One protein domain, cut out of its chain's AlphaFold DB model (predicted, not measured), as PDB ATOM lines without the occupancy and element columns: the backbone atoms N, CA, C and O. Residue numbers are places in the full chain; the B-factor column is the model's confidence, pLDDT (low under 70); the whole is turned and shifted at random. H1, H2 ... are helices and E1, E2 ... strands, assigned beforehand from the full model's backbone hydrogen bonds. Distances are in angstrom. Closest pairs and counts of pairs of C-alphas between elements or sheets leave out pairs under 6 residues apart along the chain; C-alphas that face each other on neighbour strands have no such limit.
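AT A GLANCE: This is residues 346 to 424 of the 610 residues of the protein "ParB/Sulfiredoxin" of Actinomyces succiniciruminis (UniProt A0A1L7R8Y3). A narrow, slender sheet makes the core: the two long antiparallel strands E2 and E3 form a ribbon, with the short strand E1 beside E2 and the small helix H1 over one face. At one end of the ribbon are the small helix H2 and long loops, among them residues 364 to 376; at the other end H3 leads to a tip, residues 398 to 403, that sticks out and adds to the length. The printed part has 79 residues, with three named helices and three named strands in the order E1, H1, H2, E2, H3, E3; the class is mixed, helices and strands, but under half of the residues are in named elements. The sheet runs E1, E2, E3 and is mixed. The whole is only just loose, close to compact, with a radius of gyration of the C-alphas of 14.1 A and spans of 46 by 23 by 22 A.

HOW THE PARTS SIT: In the sheet, E2, residues 386 to 392, is the inner strand. It is antiparallel to the edge strand E3, residues 406 to 413, with N 387 and O 412 2.9 A apart and N 409 and O 389 2.8 A apart, within hydrogen-bond range. E3 bends by 53 degrees at residue 410. The other edge strand, E1, residues 348 to 350, is parallel to E2, with N 349 and O 388 2.9 A apart. H1, residues 351 to 356, is on the sheet at a height over the sheet of 8.8 A, over E2, and stands up from it at 49 degrees; the closest C-alphas of H1 and E2, those of Arg 351 and Val 389, are 5.7 A apart. H2, residues 377 to 380, only grazes the sheet. E1, H1, H2 and E2 form a strand-helix-strand unit, two parallel neighbour strands with helices between them along the chain, and its crossover is right-handed. H3, residues 394 to 397, is not on the sheet, but only just, with 4 pairs of C-alphas within 10 A, and is apart from E1, H1 and H2. Every O i to N i+4 pair in H1 is within hydrogen-bond range; H2 and H3 are too short for such a pair. Residues 362 to 363 pair antiparallel with residues 412 to 413 of E3.

IN THESE COORDINATES: E2 measures 20.1 A from first to last C-alpha and E3 20.2 A; H1 measures 8.7 A, E1 7.1 A, H2 5.2 A and H3 4.8 A. E1 begins at C-alpha 348, (-4.070, -16.393, 6.453). E3 ends at C-alpha 413, (0.775, -16.250, 16.892).

THE WHOLE: The C-alphas farthest apart, those of His 371 and Pro 402, are 46.9 A apart. The printed part has no cut. The link from H1 to H2 is long, with 20 residues. The mean pLDDT of the printed part is 84.8, and residues 394 to 402 are under 70.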
ATOM      1  N   ARG A 346      -7.261 -11.432   9.044       87.50
ATOM      2  CA  ARG A 346      -6.224 -10.471   8.611       87.50
ATOM      3  C   ARG A 346      -5.008 -11.133   7.963       87.50
ATOM      4  O   ARG A 346      -4.470 -10.619   6.984       87.50
ATOM      5  N   HIS A 347      -4.570 -12.269   8.503       92.25
ATOM      6  CA  HIS A 347      -3.378 -12.982   8.045       92.25
ATOM      7  C   HIS A 347      -3.657 -14.479   7.955       92.25
ATOM      8  O   HIS A 347      -3.701 -15.174   8.966       92.25
ATOM      9  N   VAL A 348      -3.835 -14.974   6.732       95.44
ATOM     10  CA  VAL A 348      -4.070 -16.393   6.453       95.44
ATOM     11  C   VAL A 348      -2.793 -17.000   5.882       95.44
ATOM     12  O   VAL A 348      -2.242 -16.503   4.898       95.44
ATOM     13  N   ILE A 349      -2.299 -18.071   6.499       95.06
ATOM     14  CA  ILE A 349      -1.093 -18.775   6.054       95.06
ATOM     15  C   ILE A 349      -1.307 -20.284   6.047       95.06
ATOM     16  O   ILE A 349      -2.086 -20.837   6.812       95.06
ATOM     17  N   THR A 350      -0.567 -20.983   5.195       94.25
ATOM     18  CA  THR A 350      -0.563 -22.451   5.171       94.25
ATOM     19  C   THR A 350       0.171 -23.025   6.381       94.25
ATOM     20  O   THR A 350       1.177 -22.447   6.813       94.25
ATOM     21  N   ARG A 351      -0.207 -24.230   6.815       91.50
ATOM     22  CA  ARG A 351       0.532 -25.000   7.828       91.50
ATOM     23  C   ARG A 351       2.025 -25.157   7.526       91.50
ATOM     24  O   ARG A 351       2.834 -25.072   8.441       91.50
ATOM     25  N   GLU A 352       2.409 -25.323   6.260       90.31
ATOM     26  CA  GLU A 352       3.821 -25.435   5.863       90.31
ATOM     27  C   GLU A 352       4.615 -24.154   6.175       90.31
ATOM     28  O   GLU A 352       5.687 -24.210   6.780       90.31
ATOM     29  N   LYS A 353       4.072 -22.981   5.817       92.19
ATOM     30  CA  LYS A 353       4.659 -21.677   6.175       92.19
ATOM     31  C   LYS A 353       4.753 -21.498   7.691       92.19
ATOM     32  O   LYS A 353       5.787 -21.052   8.177       92.19
ATOM     33  N   PHE A 354       3.714 -21.892   8.427       92.75
ATOM     34  CA  PHE A 354       3.723 -21.842   9.889       92.75
ATOM     35  C   PHE A 354       4.812 -22.749  10.490       92.75
ATOM     36  O   PHE A 354       5.565 -22.325  11.363       92.75
ATOM     37  N   ALA A 355       4.965 -23.973   9.975       88.69
ATOM     38  CA  ALA A 355       5.986 -24.920  10.421       88.69
ATOM     39  C   ALA A 355       7.416 -24.426  10.146       88.69
ATOM     40  O   ALA A 355       8.295 -24.591  10.992       88.69
ATOM     41  N   LYS A 356       7.655 -23.754   9.011       91.19
ATOM     42  CA  LYS A 356       8.950 -23.110   8.712       91.19
ATOM     43  C   LYS A 356       9.312 -22.014   9.724       91.19
ATOM     44  O   LYS A 356      10.493 -21.742   9.916       91.19
ATOM     45  N   ALA A 357       8.321 -21.437  10.404       88.69
ATOM     46  CA  ALA A 357       8.498 -20.442  11.456       88.69
ATOM     47  C   ALA A 357       8.455 -21.031  12.881       88.69
ATOM     48  O   ALA A 357       8.349 -20.273  13.837       88.69
ATOM     49  N   ALA A 358       8.570 -22.353  13.077       78.94
ATOM     50  CA  ALA A 358       8.394 -23.008  14.386       78.94
ATOM     51  C   ALA A 358       9.312 -22.502  15.525       78.94
ATOM     52  O   ALA A 358       9.052 -22.788  16.697       78.94
ATOM     53  N   GLY A 359      10.386 -21.772  15.199       80.06
ATOM     54  CA  GLY A 359      11.238 -21.096  16.178       80.06
ATOM     55  C   GLY A 359      10.588 -19.863  16.817       80.06
ATOM     56  O   GLY A 359      10.817 -19.606  17.997       80.06
ATOM     57  N   THR A 360       9.751 -19.131  16.077       88.19
ATOM     58  CA  THR A 360       9.109 -17.892  16.546       88.19
ATOM     59  C   THR A 360       7.585 -17.929  16.502       88.19
ATOM     60  O   THR A 360       6.950 -17.073  17.107       88.19
ATOM     61  N   ALA A 361       6.979 -18.933  15.870       91.38
ATOM     62  CA  ALA A 361       5.536 -19.120  15.778       91.38
ATOM     63  C   ALA A 361       5.041 -20.234  16.714       91.38
ATOM     64  O   ALA A 361       5.680 -21.284  16.845       91.38
ATOM     65  N   ARG A 362       3.886 -20.028  17.361       90.94
ATOM     66  CA  ARG A 362       3.238 -21.032  18.229       90.94
ATOM     67  C   ARG A 362       1.717 -21.051  18.068       90.94
ATOM     68  O   ARG A 362       1.126 -19.990  17.858       90.94
ATOM     69  N   PRO A 363       1.078 -22.237  18.105       93.06
ATOM     70  CA  PRO A 363      -0.379 -22.332  18.133       93.06
ATOM     71  C   PRO A 363      -0.927 -21.619  19.370       93.06
ATOM     72  O   PRO A 363      -0.301 -21.677  20.428       93.06
ATOM     73  N   LEU A 364      -2.103 -20.991  19.270       92.00
ATOM     74  CA  LEU A 364      -2.708 -20.304  20.422       92.00
ATOM     75  C   LEU A 364      -2.975 -21.261  21.585       92.00
ATOM     76  O   LEU A 364      -2.794 -20.886  22.738       92.00
ATOM     77  N   SER A 365      -3.278 -22.529  21.280       88.69
ATOM     78  CA  SER A 365      -3.437 -23.585  22.281       88.69
ATOM     79  C   SER A 365      -2.237 -23.715  23.217       88.69
ATOM     80  O   SER A 365      -2.407 -24.214  24.324       88.69
ATOM     81  N   ASP A 366      -1.043 -23.295  22.795       88.25
ATOM     82  CA  ASP A 366       0.213 -23.453  23.531       88.25
ATOM     83  C   ASP A 366       0.648 -22.170  24.253       88.25
ATOM     84  O   ASP A 366       1.676 -22.161  24.937       88.25
ATOM     85  N   LEU A 367      -0.124 -21.092  24.109       88.50
ATOM     86  CA  LEU A 367       0.217 -19.765  24.598       88.50
ATOM     87  C   LEU A 367      -0.637 -19.354  25.798       88.50
ATOM     88  O   LEU A 367      -1.834 -19.629  25.884       88.50
ATOM     89  N   LEU A 368       0.020 -18.659  26.720       86.75
ATOM     90  CA  LEU A 368      -0.582 -17.940  27.829       86.75
ATOM     91  C   LEU A 368      -0.400 -16.434  27.619       86.75
ATOM     92  O   LEU A 368       0.604 -15.999  27.043       86.75
ATOM     93  N   ASP A 369      -1.361 -15.655  28.102       83.38
ATOM     94  CA  ASP A 369      -1.287 -14.200  28.156       83.38
ATOM     95  C   ASP A 369      -0.321 -13.715  29.258       83.38
ATOM     96  O   ASP A 369       0.316 -14.498  29.975       83.38
ATOM     97  N   GLU A 370      -0.203 -12.395  29.403       76.38
ATOM     98  CA  GLU A 370       0.636 -11.757  30.425       76.38
ATOM     99  C   GLU A 370       0.216 -12.087  31.870       76.38
ATOM    100  O   GLU A 370       1.028 -11.989  32.795       76.38
ATOM    101  N   HIS A 371      -1.024 -12.539  32.062       75.56
ATOM    102  CA  HIS A 371      -1.605 -12.938  33.340       75.56
ATOM    103  C   HIS A 371      -1.560 -14.458  33.572       75.56
ATOM    104  O   HIS A 371      -2.053 -14.936  34.596       75.56
ATOM    105  N   GLY A 372      -0.954 -15.224  32.658       74.94
ATOM    106  CA  GLY A 372      -0.846 -16.679  32.751       74.94
ATOM    107  C   GLY A 372      -2.132 -17.432  32.400       74.94
ATOM    108  O   GLY A 372      -2.230 -18.620  32.712       74.94
ATOM    109  N   LYS A 373      -3.114 -16.779  31.772       81.81
ATOM    110  CA  LYS A 373      -4.346 -17.417  31.291       81.81
ATOM    111  C   LYS A 373      -4.180 -17.925  29.857       81.81
ATOM    112  O   LYS A 373      -3.428 -17.322  29.094       81.81
ATOM    113  N   PRO A 374      -4.865 -19.017  29.466       84.56
ATOM    114  CA  PRO A 374      -4.874 -19.486  28.084       84.56
ATOM    115  C   PRO A 374      -5.355 -18.406  27.120       84.56
ATOM    116  O   PRO A 374      -6.332 -17.714  27.400       84.56
ATOM    117  N   VAL A 375      -4.673 -18.298  25.985       84.62
ATOM    118  CA  VAL A 375      -5.054 -17.403  24.894       84.62
ATOM    119  C   VAL A 375      -6.023 -18.136  23.970       84.62
ATOM    120  O   VAL A 375      -5.701 -19.208  23.454       84.62
ATOM    121  N   ASP A 376      -7.197 -17.557  23.738       84.56
ATOM    122  CA  ASP A 376      -8.174 -18.058  22.769       84.56
ATOM    123  C   ASP A 376      -8.233 -17.172  21.512       84.56
ATOM    124  O   ASP A 376      -7.589 -16.125  21.419       84.56
ATOM    125  N   GLU A 377      -8.975 -17.615  20.499       84.56
ATOM    126  CA  GLU A 377      -9.108 -16.893  19.230       84.56
ATOM    127  C   GLU A 377      -9.666 -15.475  19.424       84.56
ATOM    128  O   GLU A 377      -9.100 -14.511  18.903       84.56
ATOM    129  N   ALA A 378     -10.747 -15.344  20.199       84.25
ATOM    130  CA  ALA A 378     -11.464 -14.086  20.384       84.25
ATOM    131  C   ALA A 378     -10.604 -13.029  21.093       84.25
ATOM    132  O   ALA A 378     -10.609 -11.862  20.701       84.25
ATOM    133  N   SER A 379      -9.827 -13.432  22.101       83.44
ATOM    134  CA  SER A 379      -8.910 -12.544  22.825       83.44
ATOM    135  C   SER A 379      -7.654 -12.196  22.023       83.44
ATOM    136  O   SER A 379      -7.112 -11.101  22.177       83.44
ATOM    137  N   HIS A 380      -7.203 -13.081  21.129       89.19
ATOM    138  CA  HIS A 380      -5.980 -12.880  20.351       89.19
ATOM    139  C   HIS A 380      -6.193 -12.178  19.009       89.19
ATOM    140  O   HIS A 380      -5.218 -11.752  18.390       89.19
ATOM    141  N   VAL A 381      -7.433 -12.047  18.527       88.38
ATOM    142  CA  VAL A 381      -7.714 -11.518  17.182       88.38
ATOM    143  C   VAL A 381      -7.075 -10.151  16.931       88.38
ATOM    144  O   VAL A 381      -6.731  -9.856  15.792       88.38
ATOM    145  N   SER A 382      -6.876  -9.336  17.976       86.88
ATOM    146  CA  SER A 382      -6.278  -7.995  17.933       86.88
ATOM    147  C   SER A 382      -4.746  -7.993  17.843       86.88
ATOM    148  O   SER A 382      -4.184  -7.022  17.324       86.88
ATOM    149  N   CYS A 383      -4.076  -9.072  18.260       89.75
ATOM    150  CA  CYS A 383      -2.620  -9.196  18.266       89.75
ATOM    151  C   CYS A 383      -2.042  -9.089  16.839       89.75
ATOM    152  O   CYS A 383      -2.543  -9.767  15.936       89.75
ATOM    153  N   PRO A 384      -0.978  -8.289  16.606       89.56
ATOM    154  CA  PRO A 384      -0.332  -8.190  15.293       89.56
ATOM    155  C   PRO A 384       0.204  -9.527  14.763       89.56
ATOM    156  O   PRO A 384       0.219  -9.741  13.556       89.56
ATOM    157  N   GLY A 385       0.604 -10.434  15.658       90.56
ATOM    158  CA  GLY A 385       1.080 -11.770  15.304       90.56
ATOM    159  C   GLY A 385      -0.031 -12.774  14.992       90.56
ATOM    160  O   GLY A 385       0.278 -13.911  14.640       90.56
ATOM    161  N   HIS A 386      -1.314 -12.415  15.134       93.94
ATOM    162  CA  HIS A 386      -2.423 -13.345  14.912       93.94
ATOM    163  C   HIS A 386      -2.450 -13.855  13.469       93.94
ATOM    164  O   HIS A 386      -2.526 -13.073  12.521       93.94
ATOM    165  N   VAL A 387      -2.445 -15.180  13.323       95.44
ATOM    166  CA  VAL A 387      -2.530 -15.862  12.034       95.44
ATOM    167  C   VAL A 387      -3.575 -16.970  12.057       95.44
ATOM    168  O   VAL A 387      -3.629 -17.786  12.980       95.44
ATOM    169  N   THR A 388      -4.367 -17.035  10.992       96.88
ATOM    170  CA  THR A 388      -5.233 -18.170  10.682       96.88
ATOM    171  C   THR A 388      -4.425 -19.179   9.881       96.88
ATOM    172  O   THR A 388      -3.971 -18.879   8.772       96.88
ATOM    173  N   VAL A 389      -4.221 -20.374  10.434       95.81
ATOM    174  CA  VAL A 389      -3.461 -21.428   9.764       95.81
ATOM    175  C   VAL A 389      -4.423 -22.370   9.056       95.81
ATOM    176  O   VAL A 389      -5.236 -23.040   9.694       95.81
ATOM    177  N   ILE A 390      -4.311 -22.436   7.732       95.75
ATOM    178  CA  ILE A 390      -5.099 -23.344   6.895       95.75
ATOM    179  C   ILE A 390      -4.303 -24.592   6.529       95.75
ATOM    180  O   ILE A 390      -3.076 -24.556   6.360       95.75
ATOM    181  N   ASP A 391      -5.018 -25.699   6.382       92.31
ATOM    182  CA  ASP A 391      -4.474 -26.974   5.926       92.31
ATOM    183  C   ASP A 391      -5.516 -27.747   5.113       92.31
ATOM    184  O   ASP A 391      -6.699 -27.392   5.096       92.31
ATOM    185  N   TYR A 392      -5.083 -28.786   4.407       87.62
ATOM    186  CA  TYR A 392      -6.015 -29.663   3.711       87.62
ATOM    187  C   TYR A 392      -6.889 -30.433   4.698       87.62
ATOM    188  O   TYR A 392      -6.446 -30.840   5.775       87.62
ATOM    189  N   ASP A 393      -8.145 -30.653   4.320       82.25
ATOM    190  CA  ASP A 393      -9.021 -31.518   5.090       82.25
ATOM    191  C   ASP A 393      -8.667 -32.984   4.812       82.25
ATOM    192  O   ASP A 393      -8.978 -33.523   3.751       82.25
ATOM    193  N   TYR A 394      -7.989 -33.641   5.754       65.50
ATOM    194  CA  TYR A 394      -7.513 -35.017   5.580       65.50
ATOM    195  C   TYR A 394      -8.636 -36.042   5.360       65.50
ATOM    196  O   TYR A 394      -8.389 -37.074   4.741       65.50
ATOM    197  N   THR A 395      -9.873 -35.761   5.788       62.31
ATOM    198  CA  THR A 395     -11.037 -36.600   5.452       62.31
ATOM    199  C   THR A 395     -11.441 -36.471   3.983       62.31
ATOM    200  O   THR A 395     -11.951 -37.431   3.418       62.31
ATOM    201  N   SER A 396     -11.167 -35.327   3.346       56.06
ATOM    202  CA  SER A 396     -11.354 -35.125   1.900       56.06
ATOM    203  C   SER A 396     -10.193 -35.676   1.063       56.06
ATOM    204  O   SER A 396     -10.392 -36.039  -0.083       56.06
ATOM    205  N   LEU A 397      -8.989 -35.805   1.637       53.31
ATOM    206  CA  LEU A 397      -7.819 -36.392   0.958       53.31
ATOM    207  C   LEU A 397      -7.844 -37.930   0.882       53.31
ATOM    208  O   LEU A 397      -7.133 -38.515   0.068       53.31
ATOM    209  N   HIS A 398      -8.610 -38.586   1.758       53.31
ATOM    210  CA  HIS A 398      -8.684 -40.051   1.866       53.31
ATOM    211  C   HIS A 398     -10.117 -40.603   1.794       53.31
ATOM    212  O   HIS A 398     -10.317 -41.799   1.996       53.31
ATOM    213  N   GLY A 399     -11.107 -39.737   1.561       50.31
ATOM    214  CA  GLY A 399     -12.512 -40.105   1.391       50.31
ATOM    215  C   GLY A 399     -12.919 -40.198  -0.079       50.31
ATOM    216  O   GLY A 399     -12.109 -39.977  -0.973       50.31
ATOM    217  N   ASP A 400     -14.200 -40.475  -0.325       52.66
ATOM    218  CA  ASP A 400     -14.783 -40.568  -1.675       52.66
ATOM    219  C   ASP A 400     -14.968 -39.200  -2.372       52.66
ATOM    220  O   ASP A 400     -15.568 -39.129  -3.446       52.66
ATOM    221  N   ASP A 401     -14.512 -38.099  -1.760       58.12
ATOM    222  CA  ASP A 401     -14.642 -36.756  -2.330       58.12
ATOM    223  C   ASP A 401     -13.562 -36.539  -3.403       58.12
ATOM    224  O   ASP A 401     -12.372 -36.593  -3.086       58.12
ATOM    225  N   PRO A 402     -13.936 -36.317  -4.675       64.81
ATOM    226  CA  PRO A 402     -12.971 -36.246  -5.770       64.81
ATOM    227  C   PRO A 402     -12.072 -35.002  -5.735       64.81
ATOM    228  O   PRO A 402     -11.039 -35.002  -6.405       64.81
ATOM    229  N   ASP A 403     -12.434 -33.957  -4.980       76.00
ATOM    230  CA  ASP A 403     -11.730 -32.673  -4.986       76.00
ATOM    231  C   ASP A 403     -11.114 -32.320  -3.616       76.00
ATOM    232  O   ASP A 403     -11.784 -32.408  -2.580       76.00
ATOM    233  N   PRO A 404      -9.855 -31.835  -3.573       85.06
ATOM    234  CA  PRO A 404      -9.211 -31.459  -2.322       85.06
ATOM    235  C   PRO A 404      -9.903 -30.243  -1.698       85.06
ATOM    236  O   PRO A 404     -10.121 -29.223  -2.356       85.06
ATOM    237  N   ARG A 405     -10.179 -30.307  -0.391       86.12
ATOM    238  CA  ARG A 405     -10.707 -29.176   0.385       86.12
ATOM    239  C   ARG A 405      -9.667 -28.644   1.355       86.12
ATOM    240  O   ARG A 405      -8.801 -29.372   1.836       86.12
ATOM    241  N   CYS A 406      -9.756 -27.354   1.652       90.69
ATOM    242  CA  CYS A 406      -8.909 -26.687   2.631       90.69
ATOM    243  C   CYS A 406      -9.796 -26.082   3.722       90.69
ATOM    244  O   CYS A 406     -10.892 -25.605   3.430       90.69
ATOM    245  N   LYS A 407      -9.344 -26.146   4.975       91.56
ATOM    246  CA  LYS A 407     -10.060 -25.621   6.141       91.56
ATOM    247  C   LYS A 407      -9.104 -24.934   7.103       91.56
ATOM    248  O   LYS A 407      -7.889 -25.138   7.044       91.56
ATOM    249  N   VAL A 408      -9.662 -24.159   8.030       94.25
ATOM    250  CA  VAL A 408      -8.911 -23.669   9.189       94.25
ATOM    251  C   VAL A 408      -8.490 -24.873  10.028       94.25
ATOM    252  O   VAL A 408      -9.328 -25.643  10.494       94.25
ATOM    253  N   ALA A 409      -7.182 -25.054  10.188       92.44
ATOM    254  CA  ALA A 409      -6.623 -26.117  11.010       92.44
ATOM    255  C   ALA A 409      -6.518 -25.672  12.470       92.44
ATOM    256  O   ALA A 409      -6.875 -26.423  13.374       92.44
ATOM    257  N   PHE A 410      -5.999 -24.462  12.691       93.19
ATOM    258  CA  PHE A 410      -5.873 -23.823  13.999       93.19
ATOM    259  C   PHE A 410      -5.493 -22.344  13.836       93.19
ATOM    260  O   PHE A 410      -5.112 -21.893  12.755       93.19
ATOM    261  N   TYR A 411      -5.537 -21.602  14.938       95.00
ATOM    262  CA  TYR A 411      -5.017 -20.239  15.025       95.00
ATOM    263  C   TYR A 411      -3.661 -20.225  15.723       95.00
ATOM    264  O   TYR A 411      -3.384 -21.048  16.604       95.00
ATOM    265  N   GLY A 412      -2.808 -19.282  15.344       93.75
ATOM    266  CA  GLY A 412      -1.479 -19.129  15.922       93.75
ATOM    267  C   GLY A 412      -1.075 -17.678  16.126       93.75
ATOM    268  O   GLY A 412      -1.757 -16.747  15.697       93.75
ATOM    269  N   CYS A 413       0.075 -17.516  16.772       93.62
ATOM    270  CA  CYS A 413       0.775 -16.250  16.892       93.62
ATOM    271  C   CYS A 413       2.172 -16.386  16.275       93.62
ATOM    272  O   CYS A 413       2.959 -17.242  16.695       93.62
ATOM    273  N   MET A 414       2.461 -15.566  15.267       93.06
ATOM    274  CA  MET A 414       3.812 -15.321  14.763       93.06
ATOM    275  C   MET A 414       4.546 -14.419  15.751       93.06
ATOM    276  O   MET A 414       3.944 -13.505  16.298       93.06
ATOM    277  N   ASP A 415       5.826 -14.686  15.994       90.56
ATOM    278  CA  ASP A 415       6.669 -13.930  16.930       90.56
ATOM    279  C   ASP A 415       6.045 -13.776  18.333       90.56
ATOM    280  O   ASP A 415       6.111 -12.726  18.972       90.56
ATOM    281  N   TRP A 416       5.461 -14.868  18.845       87.81
ATOM    282  CA  TRP A 416       4.661 -14.885  20.079       87.81
ATOM    283  C   TRP A 416       5.370 -14.263  21.293       87.81
ATOM    284  O   TRP A 416       4.739 -13.583  22.101       87.81
ATOM    285  N   ALA A 417       6.687 -14.462  21.413       85.25
ATOM    286  CA  ALA A 417       7.484 -13.911  22.506       85.25
ATOM    287  C   ALA A 417       7.624 -12.380  22.417       85.25
ATOM    288  O   ALA A 417       7.619 -11.705  23.444       85.25
ATOM    289  N   ALA A 418       7.705 -11.822  21.202       87.50
ATOM    290  CA  ALA A 418       7.756 -10.376  20.979       87.50
ATOM    291  C   ALA A 418       6.407  -9.699  21.273       87.50
ATOM    292  O   ALA A 418       6.368  -8.522  21.623       87.50
ATOM    293  N   HIS A 419       5.311 -10.458  21.187       86.69
ATOM    294  CA  HIS A 419       3.959 -10.010  21.526       86.69
ATOM    295  C   HIS A 419       3.553 -10.301  22.981       86.69
ATOM    296  O   HIS A 419       2.394 -10.127  23.341       86.69
ATOM    297  N   GLY A 420       4.502 -10.702  23.837       83.12
ATOM    298  CA  GLY A 420       4.284 -10.836  25.281       83.12
ATOM    299  C   GLY A 420       3.638 -12.151  25.726       83.12
ATOM    300  O   GLY A 420       3.328 -12.301  26.908       83.12
ATOM    301  N   HIS A 421       3.469 -13.122  24.825       87.19
ATOM    302  CA  HIS A 421       2.930 -14.431  25.186       87.19
ATOM    303  C   HIS A 421       3.971 -15.301  25.893       87.19
ATOM    304  O   HIS A 421       5.181 -15.144  25.715       87.19
ATOM    305  N   ARG A 422       3.496 -16.273  26.674       84.31
ATOM    306  CA  ARG A 422       4.334 -17.289  27.329       84.31
ATOM    307  C   ARG A 422       3.954 -18.680  26.850       84.31
ATOM    308  O   ARG A 422       2.780 -18.982  26.692       84.31
ATOM    309  N   ASN A 423       4.937 -19.553  26.661       83.12
ATOM    310  CA  ASN A 423       4.673 -20.954  26.340       83.12
ATOM    311  C   ASN A 423       4.198 -21.697  27.600       83.12
ATOM    312  O   ASN A 423       4.945 -21.780  28.576       83.12
ATOM    313  N   LYS A 424       2.994 -22.279  27.571       82.25
ATOM    314  CA  LYS A 424       2.410 -23.005  28.716       82.25
ATOM    315  C   LYS A 424       3.214 -24.241  29.147       82.25
ATOM    316  O   LYS A 424       3.098 -24.692  30.284       82.25
TER     317      LYS A 424